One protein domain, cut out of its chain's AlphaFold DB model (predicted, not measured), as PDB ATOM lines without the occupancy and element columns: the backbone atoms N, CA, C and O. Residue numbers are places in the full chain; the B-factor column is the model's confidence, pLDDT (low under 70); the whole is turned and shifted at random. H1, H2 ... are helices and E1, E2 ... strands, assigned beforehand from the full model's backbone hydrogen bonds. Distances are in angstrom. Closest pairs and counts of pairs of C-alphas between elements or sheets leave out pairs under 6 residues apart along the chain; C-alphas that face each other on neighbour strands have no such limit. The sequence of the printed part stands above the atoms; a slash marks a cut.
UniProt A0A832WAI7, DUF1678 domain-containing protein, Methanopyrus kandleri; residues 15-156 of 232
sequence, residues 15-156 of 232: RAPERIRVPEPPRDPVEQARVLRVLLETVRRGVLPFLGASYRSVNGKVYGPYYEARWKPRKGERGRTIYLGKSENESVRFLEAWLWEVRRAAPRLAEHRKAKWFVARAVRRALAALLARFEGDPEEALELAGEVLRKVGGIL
ATOM      1  N   ARG A  15     -38.548   3.543 -39.888       61.31
ATOM      2  CA  ARG A  15     -39.584   3.429 -38.854       61.31
ATOM      3  C   ARG A  15     -40.937   3.278 -39.537       61.31
ATOM      4  O   ARG A  15     -41.168   3.885 -40.576       61.31
ATOM      5  N   ALA A  16     -41.839   2.496 -38.949       65.00
ATOM      6  CA  ALA A  16     -43.191   2.332 -39.477       65.00
ATOM      7  C   ALA A  16     -43.848   3.718 -39.710       65.00
ATOM      8  O   ALA A  16     -43.811   4.548 -38.792       65.00
ATOM      9  N   PRO A  17     -44.419   4.007 -40.900       58.31
ATOM     10  CA  PRO A  17     -45.049   5.298 -41.198       58.31
ATOM     11  C   PRO A  17     -46.130   5.710 -40.184       58.31
ATOM     12  O   PRO A  17     -46.425   6.893 -40.023       58.31
ATOM     13  N   GLU A  18     -46.706   4.740 -39.479       60.78
ATOM     14  CA  GLU A  18     -47.684   4.869 -38.395       60.78
ATOM     15  C   GLU A  18     -47.112   5.545 -37.136       60.78
ATOM     16  O   GLU A  18     -47.867   6.043 -36.305       60.78
ATOM     17  N   ARG A  19     -45.782   5.624 -37.007       70.56
ATOM     18  CA  ARG A  19     -45.088   6.276 -35.883       70.56
ATOM     19  C   ARG A  19     -44.611   7.696 -36.195       70.56
ATOM     20  O   ARG A  19     -44.058   8.351 -35.319       70.56
ATOM     21  N   ILE A  20     -44.808   8.182 -37.424       77.50
ATOM     22  CA  ILE A  20     -44.497   9.571 -37.802       77.50
ATOM     23  C   ILE A  20     -45.424  10.502 -37.015       77.50
ATOM     24  O   ILE A  20     -46.643  10.342 -37.069       77.50
ATOM     25  N   ARG A  21     -44.885  11.465 -36.271       86.56
ATOM     26  CA  ARG A  21     -45.729  12.462 -35.608       86.56
ATOM     27  C   ARG A  21     -46.279  13.424 -36.661       86.56
ATOM     28  O   ARG A  21     -45.536  13.881 -37.525       86.56
ATOM     29  N   VAL A  22     -47.574  13.721 -36.594       85.31
ATOM     30  CA  VAL A  22     -48.184  14.777 -37.410       85.31
ATOM     31  C   VAL A  22     -48.286  16.027 -36.528       85.31
ATOM     32  O   VAL A  22     -48.826  15.913 -35.426       85.31
ATOM     33  N   PRO A  23     -47.701  17.171 -36.929       91.19
ATOM     34  CA  PRO A  23     -47.841  18.423 -36.185       91.19
ATOM     35  C   PRO A  23     -49.286  18.939 -36.238       91.19
ATOM     36  O   PRO A  23     -50.077  18.488 -37.067       91.19
ATOM     37  N   GLU A  24     -49.620  19.891 -35.365       88.94
ATOM     38  CA  GLU A  24     -50.939  20.537 -35.368       88.94
ATOM     39  C   GLU A  24     -51.191  21.206 -36.736       88.94
ATOM     40  O   GLU A  24     -50.336  21.977 -37.187       88.94
ATOM     41  N   PRO A  25     -52.314  20.912 -37.419       82.19
ATOM     42  CA  PRO A  25     -52.618  21.495 -38.720       82.19
ATOM     43  C   PRO A  25     -52.863  23.008 -38.642       82.19
ATOM     44  O   PRO A  25     -53.259  23.511 -37.587       82.19
ATOM     45  N   PRO A  26     -52.704  23.737 -39.764       78.25
ATOM     46  CA  PRO A  26     -53.114  25.132 -39.837       78.25
ATOM     47  C   PRO A  26     -54.592  25.327 -39.482       78.25
ATOM     48  O   PRO A  26     -55.439  24.489 -39.805       78.25
ATOM     49  N   ARG A  27     -54.899  26.452 -38.844       73.81
ATOM     50  CA  ARG A  27     -56.257  26.918 -38.545       73.81
ATOM     51  C   ARG A  27     -56.806  27.780 -39.670       73.81
ATOM     52  O   ARG A  27     -57.991  27.697 -39.965       73.81
ATOM     53  N   ASP A  28     -55.950  28.590 -40.285       66.19
ATOM     54  CA  ASP A  28     -56.350  29.461 -41.386       66.19
ATOM     55  C   ASP A  28     -56.679  28.636 -42.654       66.19
ATOM     56  O   ASP A  28     -55.841  27.836 -43.095       66.19
ATOM     57  N   PRO A  29     -57.860  28.814 -43.278       54.28
ATOM     58  CA  PRO A  29     -58.262  28.049 -44.464       54.28
ATOM     59  C   PRO A  29     -57.316  28.199 -45.667       54.28
ATOM     60  O   PRO A  29     -57.103  27.247 -46.427       54.28
ATOM     61  N   VAL A  30     -56.695  29.370 -45.846       59.50
ATOM     62  CA  VAL A  30     -55.715  29.611 -46.916       59.50
ATOM     63  C   VAL A  30     -54.440  28.811 -46.648       59.50
ATOM     64  O   VAL A  30     -53.859  28.225 -47.570       59.50
ATOM     65  N   GLU A  31     -54.008  28.732 -45.393       72.12
ATOM     66  CA  GLU A  31     -52.862  27.923 -44.983       72.12
ATOM     67  C   GLU A  31     -53.155  26.417 -45.085       72.12
ATOM     68  O   GLU A  31     -52.333  25.666 -45.627       72.12
ATOM     69  N   GLN A  32     -54.348  25.969 -44.686       63.38
ATOM     70  CA  GLN A  32     -54.801  24.583 -44.873       63.38
ATOM     71  C   GLN A  32     -54.769  24.181 -46.350       63.38
ATOM     72  O   GLN A  32     -54.254  23.122 -46.718       63.38
ATOM     73  N   ALA A  33     -55.238  25.063 -47.227       60.19
ATOM     74  CA  ALA A  33     -55.224  24.851 -48.664       60.19
ATOM     75  C   ALA A  33     -53.819  24.740 -49.260       60.19
ATOM     76  O   ALA A  33     -53.573  23.917 -50.150       60.19
ATOM     77  N   ARG A  34     -52.875  25.558 -48.785       71.00
ATOM     78  CA  ARG A  34     -51.466  25.470 -49.192       71.00
ATOM     79  C   ARG A  34     -50.871  24.122 -48.805       71.00
ATOM     80  O   ARG A  34     -50.249  23.480 -49.656       71.00
ATOM     81  N   VAL A  35     -51.123  23.664 -47.576       79.50
ATOM     82  CA  VAL A  35     -50.707  22.333 -47.107       79.50
ATOM     83  C   VAL A  35     -51.330  21.241 -47.968       79.50
ATOM     84  O   VAL A  35     -50.601  20.403 -48.498       79.50
ATOM     85  N   LEU A  36     -52.649  21.285 -48.185       68.94
ATOM     86  CA  LEU A  36     -53.367  20.314 -49.006       68.94
ATOM     87  C   LEU A  36     -52.711  20.181 -50.383       68.94
ATOM     88  O   LEU A  36     -52.327  19.083 -50.777       68.94
ATOM     89  N   ARG A  37     -52.475  21.295 -51.089       69.56
ATOM     90  CA  ARG A  37     -51.830  21.283 -52.415       69.56
ATOM     91  C   ARG A  37     -50.459  20.605 -52.403       69.56
ATOM     92  O   ARG A  37     -50.139  19.882 -53.348       69.56
ATOM     93  N   VAL A  38     -49.658  20.826 -51.360       82.44
ATOM     94  CA  VAL A  38     -48.352  20.169 -51.208       82.44
ATOM     95  C   VAL A  38     -48.511  18.671 -50.969       82.44
ATOM     96  O   VAL A  38     -47.817  17.880 -51.610       82.44
ATOM     97  N   LEU A  39     -49.438  18.264 -50.103       76.94
ATOM     98  CA  LEU A  39     -49.719  16.858 -49.816       76.94
ATOM     99  C   LEU A  39     -50.210  16.110 -51.065       76.94
ATOM    100  O   LEU A  39     -49.685  15.042 -51.388       76.94
ATOM    101  N   LEU A  40     -51.134  16.698 -51.831       66.44
ATOM    102  CA  LEU A  40     -51.645  16.095 -53.066       66.44
ATOM    103  C   LEU A  40     -50.541  15.912 -54.114       66.44
ATOM    104  O   LEU A  40     -50.404  14.837 -54.699       66.44
ATOM    105  N   GLU A  41     -49.712  16.937 -54.321       75.00
ATOM    106  CA  GLU A  41     -48.593  16.867 -55.264       75.00
ATOM    107  C   GLU A  41     -47.532  15.847 -54.814       75.00
ATOM    108  O   GLU A  41     -46.965  15.126 -55.641       75.00
ATOM    109  N   THR A  42     -47.313  15.729 -53.499       78.69
ATOM    110  CA  THR A  42     -46.413  14.738 -52.892       78.69
ATOM    111  C   THR A  42     -46.870  13.308 -53.183       78.69
ATOM    112  O   THR A  42     -46.055  12.483 -53.600       78.69
ATOM    113  N   VAL A  43     -48.167  13.011 -53.027       65.56
ATOM    114  CA  VAL A  43     -48.739  11.689 -53.351       65.56
ATOM    115  C   VAL A  43     -48.666  11.421 -54.844       65.56
ATOM    116  O   VAL A  43     -48.168  10.370 -55.242       65.56
ATOM    117  N   ARG A  44     -49.085  12.385 -55.672       67.56
ATOM    118  CA  ARG A  44     -49.068  12.264 -57.135       67.56
ATOM    119  C   ARG A  44     -47.682  11.903 -57.661       67.56
ATOM    120  O   ARG A  44     -47.541  11.035 -58.517       67.56
ATOM    121  N   ARG A  45     -46.642  12.573 -57.155       72.94
ATOM    122  CA  ARG A  45     -45.254  12.318 -57.563       72.94
ATOM    123  C   ARG A  45     -44.633  11.129 -56.825       72.94
ATOM    124  O   ARG A  45     -43.612  10.601 -57.275       72.94
ATOM    125  N   GLY A  46     -45.207  10.705 -55.703       70.00
ATOM    126  CA  GLY A  46     -44.666   9.657 -54.838       70.00
ATOM    127  C   GLY A  46     -43.300  10.009 -54.241       70.00
ATOM    128  O   GLY A  46     -42.527   9.106 -53.935       70.00
ATOM    129  N   VAL A  47     -42.973  11.302 -54.143       83.44
ATOM    130  CA  VAL A  47     -41.728  11.822 -53.551       83.44
ATOM    131  C   VAL A  47     -41.997  13.115 -52.796       83.44
ATOM    132  O   VAL A  47     -42.808  13.942 -53.220       83.44
ATOM    133  N   LEU A  48     -41.275  13.290 -51.690       89.56
ATOM    134  CA  LEU A  48     -41.345  14.489 -50.864       89.56
ATOM    135  C   LEU A  48     -40.803  15.713 -51.618       89.56
ATOM    136  O   LEU A  48     -39.835  15.581 -52.376       89.56
ATOM    137  N   PRO A  49     -41.374  16.906 -51.392       94.06
ATOM    138  CA  PRO A  49     -40.777  18.141 -51.865       94.06
ATOM    139  C   PRO A  49     -39.462  18.437 -51.141       94.06
ATOM    140  O   PRO A  49     -39.234  18.049 -49.990       94.06
ATOM    141  N   PHE A  50     -38.620  19.220 -51.803       93.12
ATOM    142  CA  PHE A  50     -37.659  20.080 -51.136       93.12
ATOM    143  C   PHE A  50     -38.393  21.323 -50.633       93.12
ATOM    144  O   PHE A  50     -39.083  21.976 -51.410       93.12
ATOM    145  N   LEU A  51     -38.245  21.645 -49.353       94.25
ATOM    146  CA  LEU A  51     -38.790  22.863 -48.770       94.25
ATOM    147  C   LEU A  51     -37.626  23.817 -48.543       94.25
ATOM    148  O   LEU A  51     -36.630  23.414 -47.945       94.25
ATOM    149  N   GLY A  52     -37.719  25.041 -49.052       90.38
ATOM    150  CA  GLY A  52     -36.667  26.023 -48.826       90.38
ATOM    151  C   GLY A  52     -37.095  27.445 -49.120       90.38
ATOM    152  O   GLY A  52     -38.143  27.673 -49.720       90.38
ATOM    153  N   ALA A  53     -36.255  28.377 -48.693       88.81
ATOM    154  CA  ALA A  53     -36.432  29.798 -48.918       88.81
ATOM    155  C   ALA A  53     -35.911  30.222 -50.299       88.81
ATOM    156  O   ALA A  53     -34.884  29.731 -50.777       88.81
ATOM    157  N   SER A  54     -36.603  31.173 -50.913       81.06
ATOM    158  CA  SER A  54     -36.172  31.924 -52.082       81.06
ATOM    159  C   SER A  54     -36.264  33.425 -51.803       81.06
ATOM    160  O   SER A  54     -37.132  33.900 -51.068       81.06
ATOM    161  N   TYR A  55     -35.336  34.177 -52.383       81.50
ATOM    162  CA  TYR A  55     -35.335  35.636 -52.363       81.50
ATOM    163  C   TYR A  55     -35.704  36.137 -53.755       81.50
ATOM    164  O   TYR A  55     -35.359  35.513 -54.762       81.50
ATOM    165  N   ARG A  56     -36.419  37.257 -53.828       67.06
ATOM    166  CA  ARG A  56     -36.799  37.889 -55.090       67.06
ATOM    167  C   ARG A  56     -36.311  39.319 -55.131       67.06
ATOM    168  O   ARG A  56     -36.671  40.107 -54.269       67.06
ATOM    169  N   SER A  57     -35.571  39.662 -56.174       71.19
ATOM    170  CA  SER A  57     -35.201  41.046 -56.448       71.19
ATOM    171  C   SER A  57     -36.229  41.678 -57.380       71.19
ATOM    172  O   SER A  57     -36.471  41.166 -58.472       71.19
ATOM    173  N   VAL A  58     -36.840  42.783 -56.958       64.06
ATOM    174  CA  VAL A  58     -37.753  43.595 -57.774       64.06
ATOM    175  C   VAL A  58     -37.258  45.036 -57.715       64.06
ATOM    176  O   VAL A  58     -37.161  45.607 -56.631       64.06
ATOM    177  N   ASN A  59     -36.909  45.613 -58.868       70.25
ATOM    178  CA  ASN A  59     -36.390  46.986 -58.990       70.25
ATOM    179  C   ASN A  59     -35.235  47.299 -58.014       70.25
ATOM    180  O   ASN A  59     -35.250  48.313 -57.324       70.25
ATOM    181  N   GLY A  60     -34.260  46.389 -57.896       79.25
ATOM    182  CA  GLY A  60     -33.099  46.552 -57.009       79.25
ATOM    183  C   GLY A  60     -33.363  46.295 -55.518       79.25
ATOM    184  O   GLY A  60     -32.414  46.241 -54.743       79.25
ATOM    185  N   LYS A  61     -34.618  46.072 -55.103       60.38
ATOM    186  CA  LYS A  61     -34.969  45.692 -53.727       60.38
ATOM    187  C   LYS A  61     -35.131  44.181 -53.609       60.38
ATOM    188  O   LYS A  61     -35.830  43.569 -54.416       60.38
ATOM    189  N   VAL A  62     -34.500  43.587 -52.599       78.19
ATOM    190  CA  VAL A  62     -34.608  42.156 -52.294       78.19
ATOM    191  C   VAL A  62     -35.758  41.934 -51.315       78.19
ATOM    192  O   VAL A  62     -35.806  42.535 -50.247       78.19
ATOM    193  N   TYR A  63     -36.677  41.050 -51.683       67.94
ATOM    194  CA  TYR A  63     -37.832  40.636 -50.901       67.94
ATOM    195  C   TYR A  63     -37.704  39.155 -50.546       67.94
ATOM    196  O   TYR A  63     -37.396  38.324 -51.404       67.94
ATOM    197  N   GLY A  64     -37.972  38.816 -49.289       80.19
ATOM    198  CA  GLY A  64     -37.909  37.450 -48.782       80.19
ATOM    199  C   GLY A  64     -37.355  37.391 -47.355       80.19
ATOM    200  O   GLY A  64     -37.168  38.441 -46.742       80.19
ATOM    201  N   PRO A  65     -37.097  36.183 -46.835       83.31
ATOM    202  CA  PRO A  65     -37.248  34.897 -47.520       83.31
ATOM    203  C   PRO A  65     -38.715  34.508 -47.769       83.31
ATOM    204  O   PRO A  65     -39.575  34.679 -46.907       83.31
ATOM    205  N   TYR A  66     -38.990  33.944 -48.947       82.81
ATOM    206  CA  TYR A  66     -40.255  33.281 -49.257       82.81
ATOM    207  C   TYR A  66     -40.058  31.773 -49.345       82.81
ATOM    208  O   TYR A  66     -39.215  31.289 -50.089       82.81
ATOM    209  N   TYR A  67     -40.853  31.015 -48.613       88.50
ATOM    210  CA  TYR A  67     -40.789  29.568 -48.585       88.50
ATOM    211  C   TYR A  67     -41.554  28.944 -49.746       88.50
ATOM    212  O   TYR A  67     -42.646  29.374 -50.132       88.50
ATOM    213  N   GLU A  68     -40.968  27.885 -50.288       89.75
ATOM    214  CA  GLU A  68     -41.487  27.150 -51.428       89.75
ATOM    215  C   GLU A  68     -41.260  25.642 -51.285       89.75
ATOM    216  O   GLU A  68     -40.178  25.179 -50.916       89.75
ATOM    217  N   ALA A  69     -42.284  24.863 -51.635       92.31
ATOM    218  CA  ALA A  69     -42.193  23.423 -51.820       92.31
ATOM    219  C   ALA A  69     -41.882  23.115 -53.291       92.31
ATOM    220  O   ALA A  69     -42.630  23.503 -54.192       92.31
ATOM    221  N   ARG A  70     -40.773  22.415 -53.541       92.00
ATOM    222  CA  ARG A  70     -40.217  22.149 -54.869       92.00
ATOM    223  C   ARG A  70     -40.065  20.664 -55.149       92.00
ATOM    224  O   ARG A  70     -39.510  19.919 -54.350       92.00
ATOM    225  N   TRP A  71     -40.439  20.255 -56.352       88.94
ATOM    226  CA  TRP A  71     -40.160  18.934 -56.897       88.94
ATOM    227  C   TRP A  71     -39.269  19.074 -58.115       88.94
ATOM    228  O   TRP A  71     -39.597  19.801 -59.058       88.94
ATOM    229  N   LYS A  72     -38.147  18.350 -58.098       85.69
ATOM    230  CA  LYS A  72     -37.241  18.281 -59.243       85.69
ATOM    231  C   LYS A  72     -37.960  17.670 -60.457       85.69
ATOM    232  O   LYS A  72     -38.839  16.820 -60.278       85.69
ATOM    233  N   PRO A  73     -37.598  18.093 -61.679       81.50
ATOM    234  CA  PRO A  73     -38.095  17.462 -62.894       81.50
ATOM    235  C   PRO A  73     -37.717  15.976 -62.932       81.50
ATOM    236  O   PRO A  73     -36.694  15.562 -62.383       81.50
ATOM    237  N   ARG A  74     -38.548  15.182 -63.603       77.75
ATOM    238  CA  ARG A  74     -38.267  13.782 -63.955       77.75
ATOM    239  C   ARG A  74     -38.257  13.649 -65.473       77.75
ATOM    240  O   ARG A  74     -38.704  14.554 -66.171       77.75
ATOM    241  N   LYS A  75     -37.766  12.523 -65.998       75.62
ATOM    242  CA  LYS A  75     -37.807  12.251 -67.442       75.62
ATOM    243  C   LYS A  75     -39.252  12.393 -67.948       75.62
ATOM    244  O   LYS A  75     -40.128  11.671 -67.487       75.62
ATOM    245  N   GLY A  76     -39.488  13.349 -68.847       72.50
ATOM    246  CA  GLY A  76     -40.819  13.647 -69.396       72.50
ATOM    247  C   GLY A  76     -41.730  14.523 -68.523       72.50
ATOM    248  O   GLY A  76     -42.840  14.831 -68.941       72.50
ATOM    249  N   GLU A  77     -41.284  14.980 -67.347       73.81
ATOM    250  CA  GLU A  77     -42.070  15.842 -66.457       73.81
ATOM    251  C   GLU A  77     -41.334  17.138 -66.100       73.81
ATOM    252  O   GLU A  77     -40.172  17.132 -65.685       73.81
ATOM    253  N   ARG A  78     -42.057  18.263 -66.137       77.31
ATOM    254  CA  ARG A  78     -41.557  19.527 -65.584       77.31
ATOM    255  C   ARG A  78     -41.487  19.463 -64.057       77.31
ATOM    256  O   ARG A  78     -42.324  18.834 -63.397       77.31
ATOM    257  N   GLY A  79     -40.502  20.169 -63.502       79.44
ATOM    258  CA  GLY A  79     -40.448  20.453 -62.071       79.44
ATOM    259  C   GLY A  79     -41.690  21.221 -61.615       79.44
ATOM    260  O   GLY A  79     -42.398  21.831 -62.422       79.44
ATOM    261  N   ARG A  80     -41.975  21.175 -60.316       81.50
ATOM    262  CA  ARG A  80     -43.117  21.879 -59.722       81.50
ATOM    263  C   ARG A  80     -42.656  22.710 -58.540       81.50
ATOM    264  O   ARG A  80     -41.893  22.209 -57.726       81.50
ATOM    265  N   THR A  81     -43.190  23.920 -58.425       81.00
ATOM    266  CA  THR A  81     -43.007  24.779 -57.253       81.00
ATOM    267  C   THR A  81     -44.370  25.230 -56.744       81.00
ATOM    268  O   THR A  81     -45.233  25.622 -57.532       81.00
ATOM    269  N   ILE A  82     -44.570  25.151 -55.431       78.50
ATOM    270  CA  ILE A  82     -45.714  25.712 -54.713       78.50
ATOM    271  C   ILE A  82     -45.159  26.728 -53.719       78.50
ATOM    272  O   ILE A  82     -44.360  26.370 -52.858       78.50
ATOM    273  N   TYR A  83     -45.578  27.984 -53.850       78.69
ATOM    274  CA  TYR A  83     -45.209  29.053 -52.926       78.69
ATOM    275  C   TYR A  83     -46.075  28.991 -51.672       78.69
ATOM    276  O   TYR A  83     -47.292  28.816 -51.765       78.69
ATOM    277  N   LEU A  84     -45.436  29.142 -50.516       79.94
ATOM    278  CA  LEU A  84     -46.057  29.019 -49.198       79.94
ATOM    279  C   LEU A  84     -46.091  30.350 -48.436       79.94
ATOM    280  O   LEU A  84     -46.837  30.483 -47.470       79.94
ATOM    281  N   GLY A  85     -45.351  31.355 -48.912       80.81
ATOM    282  CA  GLY A  85     -45.285  32.682 -48.304       80.81
ATOM    283  C   GLY A  85     -44.076  32.797 -47.388       80.81
ATOM    284  O   GLY A  85     -42.986  32.480 -47.839       80.81
ATOM    285  N   LYS A  86     -44.224  33.284 -46.159       83.56
ATOM    286  CA  LYS A  86     -43.096  33.539 -45.248       83.56
ATOM    287  C   LYS A  86     -43.022  32.508 -44.116       83.56
ATOM    288  O   LYS A  86     -43.945  31.719 -43.952       83.56
ATOM    289  N   SER A  87     -41.936  32.515 -43.346       87.00
ATOM    290  CA  SER A  87     -41.689  31.588 -42.224       87.00
ATOM    291  C   SER A  87     -42.786  31.587 -41.157       87.00
ATOM    292  O   SER A  87     -43.053  30.561 -40.541       87.00
ATOM    293  N   GLU A  88     -43.431  32.730 -40.938       85.56
ATOM    294  CA  GLU A  88     -44.506  32.904 -39.961       85.56
ATOM    295  C   GLU A  88     -45.814  32.203 -40.362       85.56
ATOM    296  O   GLU A  88     -46.661  31.937 -39.507       85.56
ATOM    297  N   ASN A  89     -45.966  31.844 -41.640       84.50
ATOM    298  CA  ASN A  89     -47.174  31.209 -42.143       84.50
ATOM    299  C   ASN A  89     -47.329  29.789 -41.584       84.50
ATOM    300  O   ASN A  89     -46.393  28.985 -41.564       84.50
ATOM    301  N   GLU A  90     -48.547  29.447 -41.170       88.12
ATOM    302  CA  GLU A  90     -48.855  28.150 -40.563       88.12
ATOM    303  C   GLU A  90     -48.553  26.977 -41.501       88.12
ATOM    304  O   GLU A  90     -48.041  25.954 -41.043       88.12
ATOM    305  N   SER A  91     -48.777  27.132 -42.814       85.75
ATOM    306  CA  SER A  91     -48.441  26.084 -43.784       85.75
ATOM    307  C   SER A  91     -46.946  25.785 -43.840       85.75
ATOM    308  O   SER A  91     -46.570  24.624 -44.003       85.75
ATOM    309  N   VAL A  92     -46.089  26.799 -43.674       93.56
ATOM    310  CA  VAL A  92     -44.632  26.624 -43.666       93.56
ATOM    311  C   VAL A  92     -44.221  25.846 -42.426       93.56
ATOM    312  O   VAL A  92     -43.630  24.777 -42.563       93.56
ATOM    313  N   ARG A  93     -44.629  26.306 -41.237       95.06
ATOM    314  CA  ARG A  93     -44.306  25.639 -39.964       95.06
ATOM    315  C   ARG A  93     -44.796  24.191 -39.932       95.06
ATOM    316  O   ARG A  93     -44.050  23.293 -39.541       95.06
ATOM    317  N   PHE A  94     -46.024  23.950 -40.398       95.25
ATOM    318  CA  PHE A  94     -46.586  22.605 -40.507       95.25
ATOM    319  C   PHE A  94     -45.740  21.713 -41.424       95.25
ATOM    320  O   PHE A  94     -45.352  20.610 -41.035       95.25
ATOM    321  N   LEU A  95     -45.438  22.176 -42.643       95.81
ATOM    322  CA  LEU A  95     -44.708  21.381 -43.633       95.81
ATOM    323  C   LEU A  95     -43.250  21.152 -43.233       95.81
ATOM    324  O   LEU A  95     -42.736  20.065 -43.484       95.81
ATOM    325  N   GLU A  96     -42.590  22.119 -42.596       95.62
ATOM    326  CA  GLU A  96     -41.238  21.950 -42.054       95.62
ATOM    327  C   GLU A  96     -41.203  20.850 -40.995       95.62
ATOM    328  O   GLU A  96     -40.451  19.882 -41.143       95.62
ATOM    329  N   ALA A  97     -42.057  20.956 -39.974       95.31
ATOM    330  CA  ALA A  97     -42.118  19.985 -38.886       95.31
ATOM    331  C   ALA A  97     -42.508  18.589 -39.394       95.31
ATOM    332  O   ALA A  97     -41.869  17.593 -39.049       95.31
ATOM    333  N   TRP A  98     -43.511  18.506 -40.271       95.25
ATOM    334  CA  TRP A  98     -43.941  17.236 -40.846       95.25
ATOM    335  C   TRP A  98     -42.849  16.602 -41.719       95.25
ATOM    336  O   TRP A  98     -42.532  15.426 -41.547       95.25
ATOM    337  N   LEU A  99     -42.214  17.357 -42.623       94.44
ATOM    338  CA  LEU A  99     -41.134  16.822 -43.464       94.44
ATOM    339  C   LEU A  99     -39.918  16.404 -42.640       94.44
ATOM    340  O   LEU A  99     -39.264  15.421 -42.997       94.44
ATOM    341  N   TRP A 100     -39.612  17.120 -41.559       93.44
ATOM    342  CA  TRP A 100     -38.562  16.731 -40.624       93.44
ATOM    343  C   TRP A 100     -38.865  15.369 -39.989       93.44
ATOM    344  O   TRP A 100     -38.022  14.474 -40.041       93.44
ATOM    345  N   GLU A 101     -40.089  15.160 -39.498       93.25
ATOM    346  CA  GLU A 101     -40.527  13.877 -38.930       93.25
ATOM    347  C   GLU A 101     -40.445  12.726 -39.942       93.25
ATOM    348  O   GLU A 101     -39.923  11.649 -39.636       93.25
ATOM    349  N   VAL A 102     -40.897  12.958 -41.177       89.06
ATOM    350  CA  VAL A 102     -40.848  11.958 -42.253       89.06
ATOM    351  C   VAL A 102     -39.400  11.600 -42.609       89.06
ATOM    352  O   VAL A 102     -39.069  10.419 -42.734       89.06
ATOM    353  N   ARG A 103     -38.513  12.597 -42.747       89.38
ATOM    354  CA  ARG A 103     -37.091  12.376 -43.062       89.38
ATOM    355  C   ARG A 103     -36.346  11.712 -41.910       89.38
ATOM    356  O   ARG A 103     -35.510  10.854 -42.159       89.38
ATOM    357  N   ARG A 104     -36.685  12.034 -40.660       88.31
ATOM    358  CA  ARG A 104     -36.142  11.355 -39.477       88.31
ATOM    359  C   ARG A 104     -36.559   9.886 -39.423       88.31
ATOM    360  O   ARG A 104     -35.759   9.033 -39.055       88.31
ATOM    361  N   ALA A 105     -37.802   9.580 -39.795       84.62
ATOM    362  CA  ALA A 105     -38.301   8.208 -39.856       84.62
ATOM    363  C   ALA A 105     -37.714   7.399 -41.029       84.62
ATOM    364  O   ALA A 105     -37.630   6.174 -40.934       84.62
ATOM    365  N   ALA A 106     -37.320   8.069 -42.118       82.88
ATOM    366  CA  ALA A 106     -36.787   7.449 -43.329       82.88
ATOM    367  C   ALA A 106     -35.682   8.310 -43.997       82.88
ATOM    368  O   ALA A 106     -35.915   8.910 -45.051       82.88
ATOM    369  N   PRO A 107     -34.459   8.355 -43.432       80.00
ATOM    370  CA  PRO A 107     -33.383   9.249 -43.890       80.00
ATOM    371  C   PRO A 107     -32.863   8.951 -45.308       80.00
ATOM    372  O   PRO A 107     -32.290   9.830 -45.944       80.00
ATOM    373  N   ARG A 108     -33.129   7.751 -45.843       81.75
ATOM    374  CA  ARG A 108     -32.818   7.339 -47.228       81.75
ATOM    375  C   ARG A 108     -34.064   6.913 -48.004       81.75
ATOM    376  O   ARG A 108     -34.041   5.987 -48.810       81.75
ATOM    377  N   LEU A 109     -35.191   7.582 -47.749       79.06
ATOM    378  CA  LEU A 109     -36.480   7.217 -48.339       79.06
ATOM    379  C   LEU A 109     -36.436   7.110 -49.868       79.06
ATOM    380  O   LEU A 109     -37.080   6.228 -50.420       79.06
ATOM    381  N   ALA A 110     -35.680   7.981 -50.544       74.19
ATOM    382  CA  ALA A 110     -35.581   7.999 -52.004       74.19
ATOM    383  C   ALA A 110     -34.938   6.731 -52.600       74.19
ATOM    384  O   ALA A 110     -35.249   6.379 -53.734       74.19
ATOM    385  N   GLU A 111     -34.091   6.041 -51.834       75.31
ATOM    386  CA  GLU A 111     -33.382   4.818 -52.240       75.31
ATOM    387  C   GLU A 111     -34.175   3.550 -51.877       75.31
ATOM    388  O   GLU A 111     -33.871   2.447 -52.327       75.31
ATOM    389  N   HIS A 112     -35.233   3.685 -51.071       71.94
ATOM    390  CA  HIS A 112     -35.967   2.548 -50.540       71.94
ATOM    391  C   HIS A 112     -36.990   1.992 -51.547       71.94
ATOM    392  O   HIS A 112     -37.855   2.710 -52.047       71.94
ATOM    393  N   ARG A 113     -37.015   0.668 -51.758       69.75
ATOM    394  CA  ARG A 113     -37.962   0.002 -52.687       69.75
ATOM    395  C   ARG A 113     -39.448   0.296 -52.418       69.75
ATOM    396  O   ARG A 113     -40.265   0.248 -53.330       69.75
ATOM    397  N   LYS A 114     -39.812   0.615 -51.167       65.75
ATOM    398  CA  LYS A 114     -41.181   1.003 -50.757       65.75
ATOM    399  C   LYS A 114     -41.376   2.521 -50.614       65.75
ATOM    400  O   LYS A 114     -42.321   2.937 -49.948       65.75
ATOM    401  N   ALA A 115     -40.512   3.351 -51.206       66.62
ATOM    402  CA  ALA A 115     -40.546   4.811 -51.071       66.62
ATOM    403  C   ALA A 115     -41.935   5.401 -51.339       66.62
ATOM    404  O   ALA A 115     -42.493   6.101 -50.500       66.62
ATOM    405  N   LYS A 116     -42.529   5.052 -52.487       63.94
ATOM    406  CA  LYS A 116     -43.847   5.559 -52.896       63.94
ATOM    407  C   LYS A 116     -44.949   5.180 -51.906       63.94
ATOM    408  O   LYS A 116     -45.767   6.023 -51.556       63.94
ATOM    409  N   TRP A 117     -44.948   3.931 -51.434       67.19
ATOM    410  CA  TRP A 117     -45.910   3.445 -50.440       67.19
ATOM    411  C   TRP A 117     -45.770   4.196 -49.113       67.19
ATOM    412  O   TRP A 117     -46.759   4.660 -48.551       67.19
ATOM    413  N   PHE A 118     -44.536   4.379 -48.646       68.75
ATOM    414  CA  PHE A 118     -44.253   5.107 -47.415       68.75
ATOM    415  C   PHE A 118     -44.686   6.574 -47.520       68.75
ATOM    416  O   PHE A 118     -45.365   7.077 -46.627       68.75
ATOM    417  N   VAL A 119     -44.366   7.242 -48.636       68.69
ATOM    418  CA  VAL A 119     -44.811   8.616 -48.922       68.69
ATOM    419  C   VAL A 119     -46.336   8.701 -48.911       68.69
ATOM    420  O   VAL A 119     -46.889   9.575 -48.250       68.69
ATOM    421  N   ALA A 120     -47.029   7.776 -49.582       62.12
ATOM    422  CA  ALA A 120     -48.487   7.747 -49.600       62.12
ATOM    423  C   ALA A 120     -49.081   7.589 -48.190       62.12
ATOM    424  O   ALA A 120     -50.026   8.292 -47.833       62.12
ATOM    425  N   ARG A 121     -48.502   6.715 -47.359       65.88
ATOM    426  CA  ARG A 121     -48.959   6.487 -45.983       65.88
ATOM    427  C   ARG A 121     -48.703   7.697 -45.082       65.88
ATOM    428  O   ARG A 121     -49.599   8.093 -44.340       65.88
ATOM    429  N   ALA A 122     -47.527   8.313 -45.190       68.81
ATOM    430  CA  ALA A 122     -47.180   9.531 -44.461       68.81
ATOM    431  C   ALA A 122     -48.115  10.693 -44.827       68.81
ATOM    432  O   ALA A 122     -48.603  11.396 -43.943       68.81
ATOM    433  N   VAL A 123     -48.415  10.862 -46.121       67.00
ATOM    434  CA  VAL A 123     -49.355  11.891 -46.575       67.00
ATOM    435  C   VAL A 123     -50.774  11.592 -46.111       67.00
ATOM    436  O   VAL A 123     -51.431  12.502 -45.621       67.00
ATOM    437  N   ARG A 124     -51.252  10.344 -46.194       61.62
ATOM    438  CA  ARG A 124     -52.600   9.988 -45.718       61.62
ATOM    439  C   ARG A 124     -52.818  10.405 -44.261       61.62
ATOM    440  O   ARG A 124     -53.900  10.865 -43.925       61.62
ATOM    441  N   ARG A 125     -51.798  10.280 -43.408       66.06
ATOM    442  CA  ARG A 125     -51.884  10.706 -42.002       66.06
ATOM    443  C   ARG A 125     -51.916  12.225 -41.842       66.06
ATOM    444  O   ARG A 125     -52.706  12.719 -41.049       66.06
ATOM    445  N   ALA A 126     -51.106  12.953 -42.610       70.44
ATOM    446  CA  ALA A 126     -51.159  14.415 -42.630       70.44
ATOM    447  C   ALA A 126     -52.503  14.937 -43.161       70.44
ATOM    448  O   ALA A 126     -53.051  15.881 -42.603       70.44
ATOM    449  N   LEU A 127     -53.056  14.290 -44.192       62.47
ATOM    450  CA  LEU A 127     -54.385  14.595 -44.717       62.47
ATOM    451  C   LEU A 127     -55.470  14.317 -43.682       62.47
ATOM    452  O   LEU A 127     -56.296  15.186 -43.468       62.47
ATOM    453  N   ALA A 128     -55.452  13.166 -43.007       59.03
ATOM    454  CA  ALA A 128     -56.435  12.860 -41.967       59.03
ATOM    455  C   ALA A 128     -56.432  13.912 -40.843       59.03
ATOM    456  O   ALA A 128     -57.491  14.375 -40.444       59.03
ATOM    457  N   ALA A 129     -55.249  14.345 -40.389       67.19
ATOM    458  CA  ALA A 129     -55.142  15.405 -39.387       67.19
ATOM    459  C   ALA A 129     -55.665  16.755 -39.904       67.19
ATOM    460  O   ALA A 129     -56.369  17.450 -39.183       67.19
ATOM    461  N   LEU A 130     -55.346  17.115 -41.153       64.31
ATOM    462  CA  LEU A 130     -55.837  18.342 -41.783       64.31
ATOM    463  C   LEU A 130     -57.365  18.325 -41.953       64.31
ATOM    464  O   LEU A 130     -58.013  19.337 -41.723       64.31
ATOM    465  N   LEU A 131     -57.926  17.178 -42.341       56.44
ATOM    466  CA  LEU A 131     -59.352  16.994 -42.613       56.44
ATOM    467  C   LEU A 131     -60.196  16.958 -41.342       56.44
ATOM    468  O   LEU A 131     -61.276  17.525 -41.338       56.44
ATOM    469  N   ALA A 132     -59.670  16.402 -40.249       56.31
ATOM    470  CA  ALA A 132     -60.326  16.421 -38.941       56.31
ATOM    471  C   ALA A 132     -60.529  17.838 -38.363       56.31
ATOM    472  O   ALA A 132     -61.170  17.991 -37.328       56.31
ATOM    473  N   ARG A 133     -59.951  18.878 -38.987       57.91
ATOM    474  CA  ARG A 133     -60.171  20.286 -38.617       57.91
ATOM    475  C   ARG A 133     -61.305  20.949 -39.390       57.91
ATOM    476  O   ARG A 133     -61.712  22.035 -38.990       57.91
ATOM    477  N   PHE A 134     -61.783  20.338 -40.470       50.47
ATOM    478  CA  PHE A 134     -63.025  20.756 -41.107       50.47
ATOM    479  C   PHE A 134     -64.158  20.200 -40.244       50.47
ATOM    480  O   PHE A 134     -64.151  19.012 -39.931       50.47
ATOM    481  N   GLU A 135     -65.072  21.055 -39.785       42.06
ATOM    482  CA  GLU A 135     -66.202  20.634 -38.953       42.06
ATOM    483  C   GLU A 135     -67.054  19.610 -39.729       42.06
ATOM    484  O   GLU A 135     -67.675  19.943 -40.736       42.06
ATOM    485  N   GLY A 136     -67.005  18.341 -39.307       45.28
ATOM    486  CA  GLY A 136     -67.657  17.205 -39.969       45.28
ATOM    487  C   GLY A 136     -67.049  15.857 -39.558       45.28
ATOM    488  O   GLY A 136     -65.963  15.811 -38.975       45.28
ATOM    489  N   ASP A 137     -67.758  14.754 -39.832       40.91
ATOM    490  CA  ASP A 137     -67.302  13.389 -39.535       40.91
ATOM    491  C   ASP A 137     -65.962  13.102 -40.256       40.91
ATOM    492  O   ASP A 137     -65.870  13.273 -41.476       40.91
ATOM    493  N   PRO A 138     -64.899  12.671 -39.546       37.75
ATOM    494  CA  PRO A 138     -63.613  12.325 -40.145       37.75
ATOM    495  C   PRO A 138     -63.685  11.308 -41.294       37.75
ATOM    496  O   PRO A 138     -62.849  11.380 -42.202       37.75
ATOM    497  N   GLU A 139     -64.634  10.363 -41.274       39.69
ATOM    498  CA  GLU A 139     -64.837   9.419 -42.383       39.69
ATOM    499  C   GLU A 139     -65.456  10.105 -43.602       39.69
ATOM    500  O   GLU A 139     -64.946   9.938 -44.711       39.69
ATOM    501  N   GLU A 140     -66.446  10.971 -43.400       40.69
ATOM    502  CA  GLU A 140     -67.073  11.771 -44.457       40.69
ATOM    503  C   GLU A 140     -66.086  12.786 -45.055       40.69
ATOM    504  O   GLU A 140     -65.992  12.937 -46.272       40.69
ATOM    505  N   ALA A 141     -65.244  13.413 -44.231       40.25
ATOM    506  CA  ALA A 141     -64.181  14.305 -44.684       40.25
ATOM    507  C   ALA A 141     -63.094  13.556 -45.479       40.25
ATOM    508  O   ALA A 141     -62.524  14.106 -46.425       40.25
ATOM    509  N   LEU A 142     -62.805  12.293 -45.137       40.56
ATOM    510  CA  LEU A 142     -61.890  11.423 -45.884       40.56
ATOM    511  C   LEU A 142     -62.507  10.895 -47.183       40.56
ATOM    512  O   LEU A 142     -61.786  10.794 -48.179       40.56
ATOM    513  N   GLU A 143     -63.803  10.586 -47.206       41.97
ATOM    514  CA  GLU A 143     -64.544  10.253 -48.424       41.97
ATOM    515  C   GLU A 143     -64.625  11.455 -49.355       41.97
ATOM    516  O   GLU A 143     -64.269  11.329 -50.525       41.97
ATOM    517  N   LEU A 144     -64.960  12.633 -48.826       43.03
ATOM    518  CA  LEU A 144     -64.979  13.898 -49.547       43.03
ATOM    519  C   LEU A 144     -63.580  14.249 -50.045       43.03
ATOM    520  O   LEU A 144     -63.416  14.591 -51.209       43.03
ATOM    521  N   ALA A 145     -62.535  14.090 -49.234       43.06
ATOM    522  CA  ALA A 145     -61.163  14.282 -49.680       43.06
ATOM    523  C   ALA A 145     -60.733  13.233 -50.703       43.06
ATOM    524  O   ALA A 145     -59.984  13.573 -51.608       43.06
ATOM    525  N   GLY A 146     -61.195  11.986 -50.600       39.19
ATOM    526  CA  GLY A 146     -60.972  10.907 -51.563       39.19
ATOM    527  C   GLY A 146     -61.733  11.113 -52.875       39.19
ATOM    528  O   GLY A 146     -61.255  10.748 -53.952       39.19
ATOM    529  N   GLU A 147     -62.905  11.731 -52.811       41.28
ATOM    530  CA  GLU A 147     -63.751  12.099 -53.936       41.28
ATOM    531  C   GLU A 147     -63.243  13.371 -54.614       41.28
ATOM    532  O   GLU A 147     -63.138  13.403 -55.835       41.28
ATOM    533  N   VAL A 148     -62.807  14.370 -53.847       41.16
ATOM    534  CA  VAL A 148     -62.029  15.527 -54.298       41.16
ATOM    535  C   VAL A 148     -60.711  15.036 -54.889       41.16
ATOM    536  O   VAL A 148     -60.367  15.404 -55.999       41.16
ATOM    537  N   LEU A 149     -59.996  14.110 -54.264       40.94
ATOM    538  CA  LEU A 149     -58.776  13.522 -54.820       40.94
ATOM    539  C   LEU A 149     -59.016  12.756 -56.120       40.94
ATOM    540  O   LEU A 149     -58.169  12.814 -57.005       40.94
ATOM    541  N   ARG A 150     -60.163  12.092 -56.288       42.31
ATOM    542  CA  ARG A 150     -60.562  11.477 -57.567       42.31
ATOM    543  C   ARG A 150     -60.970  12.518 -58.611       42.31
ATOM    544  O   ARG A 150     -60.441  12.507 -59.720       42.31
ATOM    545  N   LYS A 151     -61.895  13.421 -58.269       37.16
ATOM    546  CA  LYS A 151     -62.511  14.414 -59.171       37.16
ATOM    547  C   LYS A 151     -61.554  15.560 -59.508       37.16
ATOM    548  O   LYS A 151     -61.386  15.920 -60.667       37.16
ATOM    549  N   VAL A 152     -60.902  16.117 -58.496       38.38
ATOM    550  CA  VAL A 152     -59.922  17.205 -58.580       38.38
ATOM    551  C   VAL A 152     -58.529  16.665 -58.898       38.38
ATOM    552  O   VAL A 152     -57.774  17.358 -59.572       38.38
ATOM    553  N   GLY A 153     -58.193  15.419 -58.545       36.34
ATOM    554  CA  GLY A 153     -56.948  14.777 -58.985       36.34
ATOM    555  C   GLY A 153     -56.830  14.751 -60.501       36.34
ATOM    556  O   GLY A 153     -55.864  15.293 -61.023       36.34
ATOM    557  N   GLY A 154     -57.834  14.262 -61.235       35.75
ATOM    558  CA  GLY A 154     -57.823  14.292 -62.707       35.75
ATOM    559  C   GLY A 154     -57.690  15.703 -63.310       35.75
ATOM    560  O   GLY A 154     -57.093  15.879 -64.368       35.75
ATOM    561  N   ILE A 155     -58.173  16.731 -62.609       35.53
ATOM    562  CA  ILE A 155     -58.202  18.120 -63.090       35.53
ATOM    563  C   ILE A 155     -56.924  18.895 -62.730       35.53
ATOM    564  O   ILE A 155     -56.375  19.603 -63.572       35.53
ATOM    565  N   LEU A 156     -56.403  18.748 -61.511       35.47
ATOM    566  CA  LEU A 156     -55.160  19.384 -61.061       35.47
ATOM    567  C   LEU A 156     -53.918  18.701 -61.637       35.47
ATOM    568  O   LEU A 156     -52.909  19.372 -61.849       35.47
TER     569      LEU A 156
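This is residues 15 to 156 of the 232 residues of the protein "DUF1678 domain-containing protein" of Methanopyrus kandleri (UniProt A0A832WAI7). Three helices, H1, H2 and H3, form a small bundle with H1 at the core; a twisted three-stranded sheet packs on H1 and H2, its hairpin of E1 and E2 reaching outward as an arm whose tip, residues 57 to 62, sticks out. H4 packs on the end of H3, at a steep angle to it and away from the sheet. The printed part has 142 residues, with four named helices and three named strands in the order H1 E1 E2 E3 H2 H3 H4; the sheet's order is E1 - E2 - E3, all antiparallel, and the class is mixed, helices and strands. The whole is compact, with a radius of gyration of the C-alphas of 15.6 A, and spans 51 by 38 by 30 A.

Residues 15 to 28 hold no named element. H1, residues 29 to 45, begins at C-alpha 29 (-58.262, 28.049, -44.464) and is 24.3 A long. E1, residues 50 to 58, measures 24.4 A, and E2, residues 61 to 71, measures 27.4 A and bends by 61 degrees at residue 67. E3 is residues 80 to 85. H2, residues 90 to 105, is 22.6 A long, and H3, residues 115 to 131, is 24.0 A. H4, residues 138 to 156, has a kink of 33 degrees near residue 150 and ends at C-alpha 156 (-55.160, 19.384, -61.061).

H1 touches H3, opposite ways at a shallow tilt of 19 degrees; their closest C-alphas, of Val 43 and Ala 120, are 5.4 A apart. H1, with residues 31 to 35 alone, touches H2, the C-alphas of Glu 31 and Ser 91 being closest at 4.9 A. H2 and H3 are close but not clearly touching, with the C-alphas of Val 102 and Ala 122 closest at 7.1 A. E1, E2 and E3 form a meander, each strand the antiparallel neighbour of the one before; N 54 and O 66 are 2.7 A apart, and N 69 and O 82 are 2.8 A apart, both within hydrogen-bond range. The sheet is strongly twisted and makes two layers with H1 and H2, helices on one face of a sheet. H1 lies over E2 and E3 at a height over the sheet of 10.0 A. H3 touches H4 with residues 128 to 131 alone, the C-alphas of Leu 131 and Ala 141 being closest at 5.9 A. Every O i to N i+4 pair is within hydrogen-bond range in H1, H2 and H3, and 14 of 15 are in H4.

The two C-alphas farthest apart, those of Gly 60 and Glu 139, are 51.0 A apart. The printed part has no cut, and no link between named elements is long. The mean pLDDT of the printed part is 71.1; 61 residues are under 70, among them residues 113 to 125 and 127 to 156, and the mean of H4 is 40.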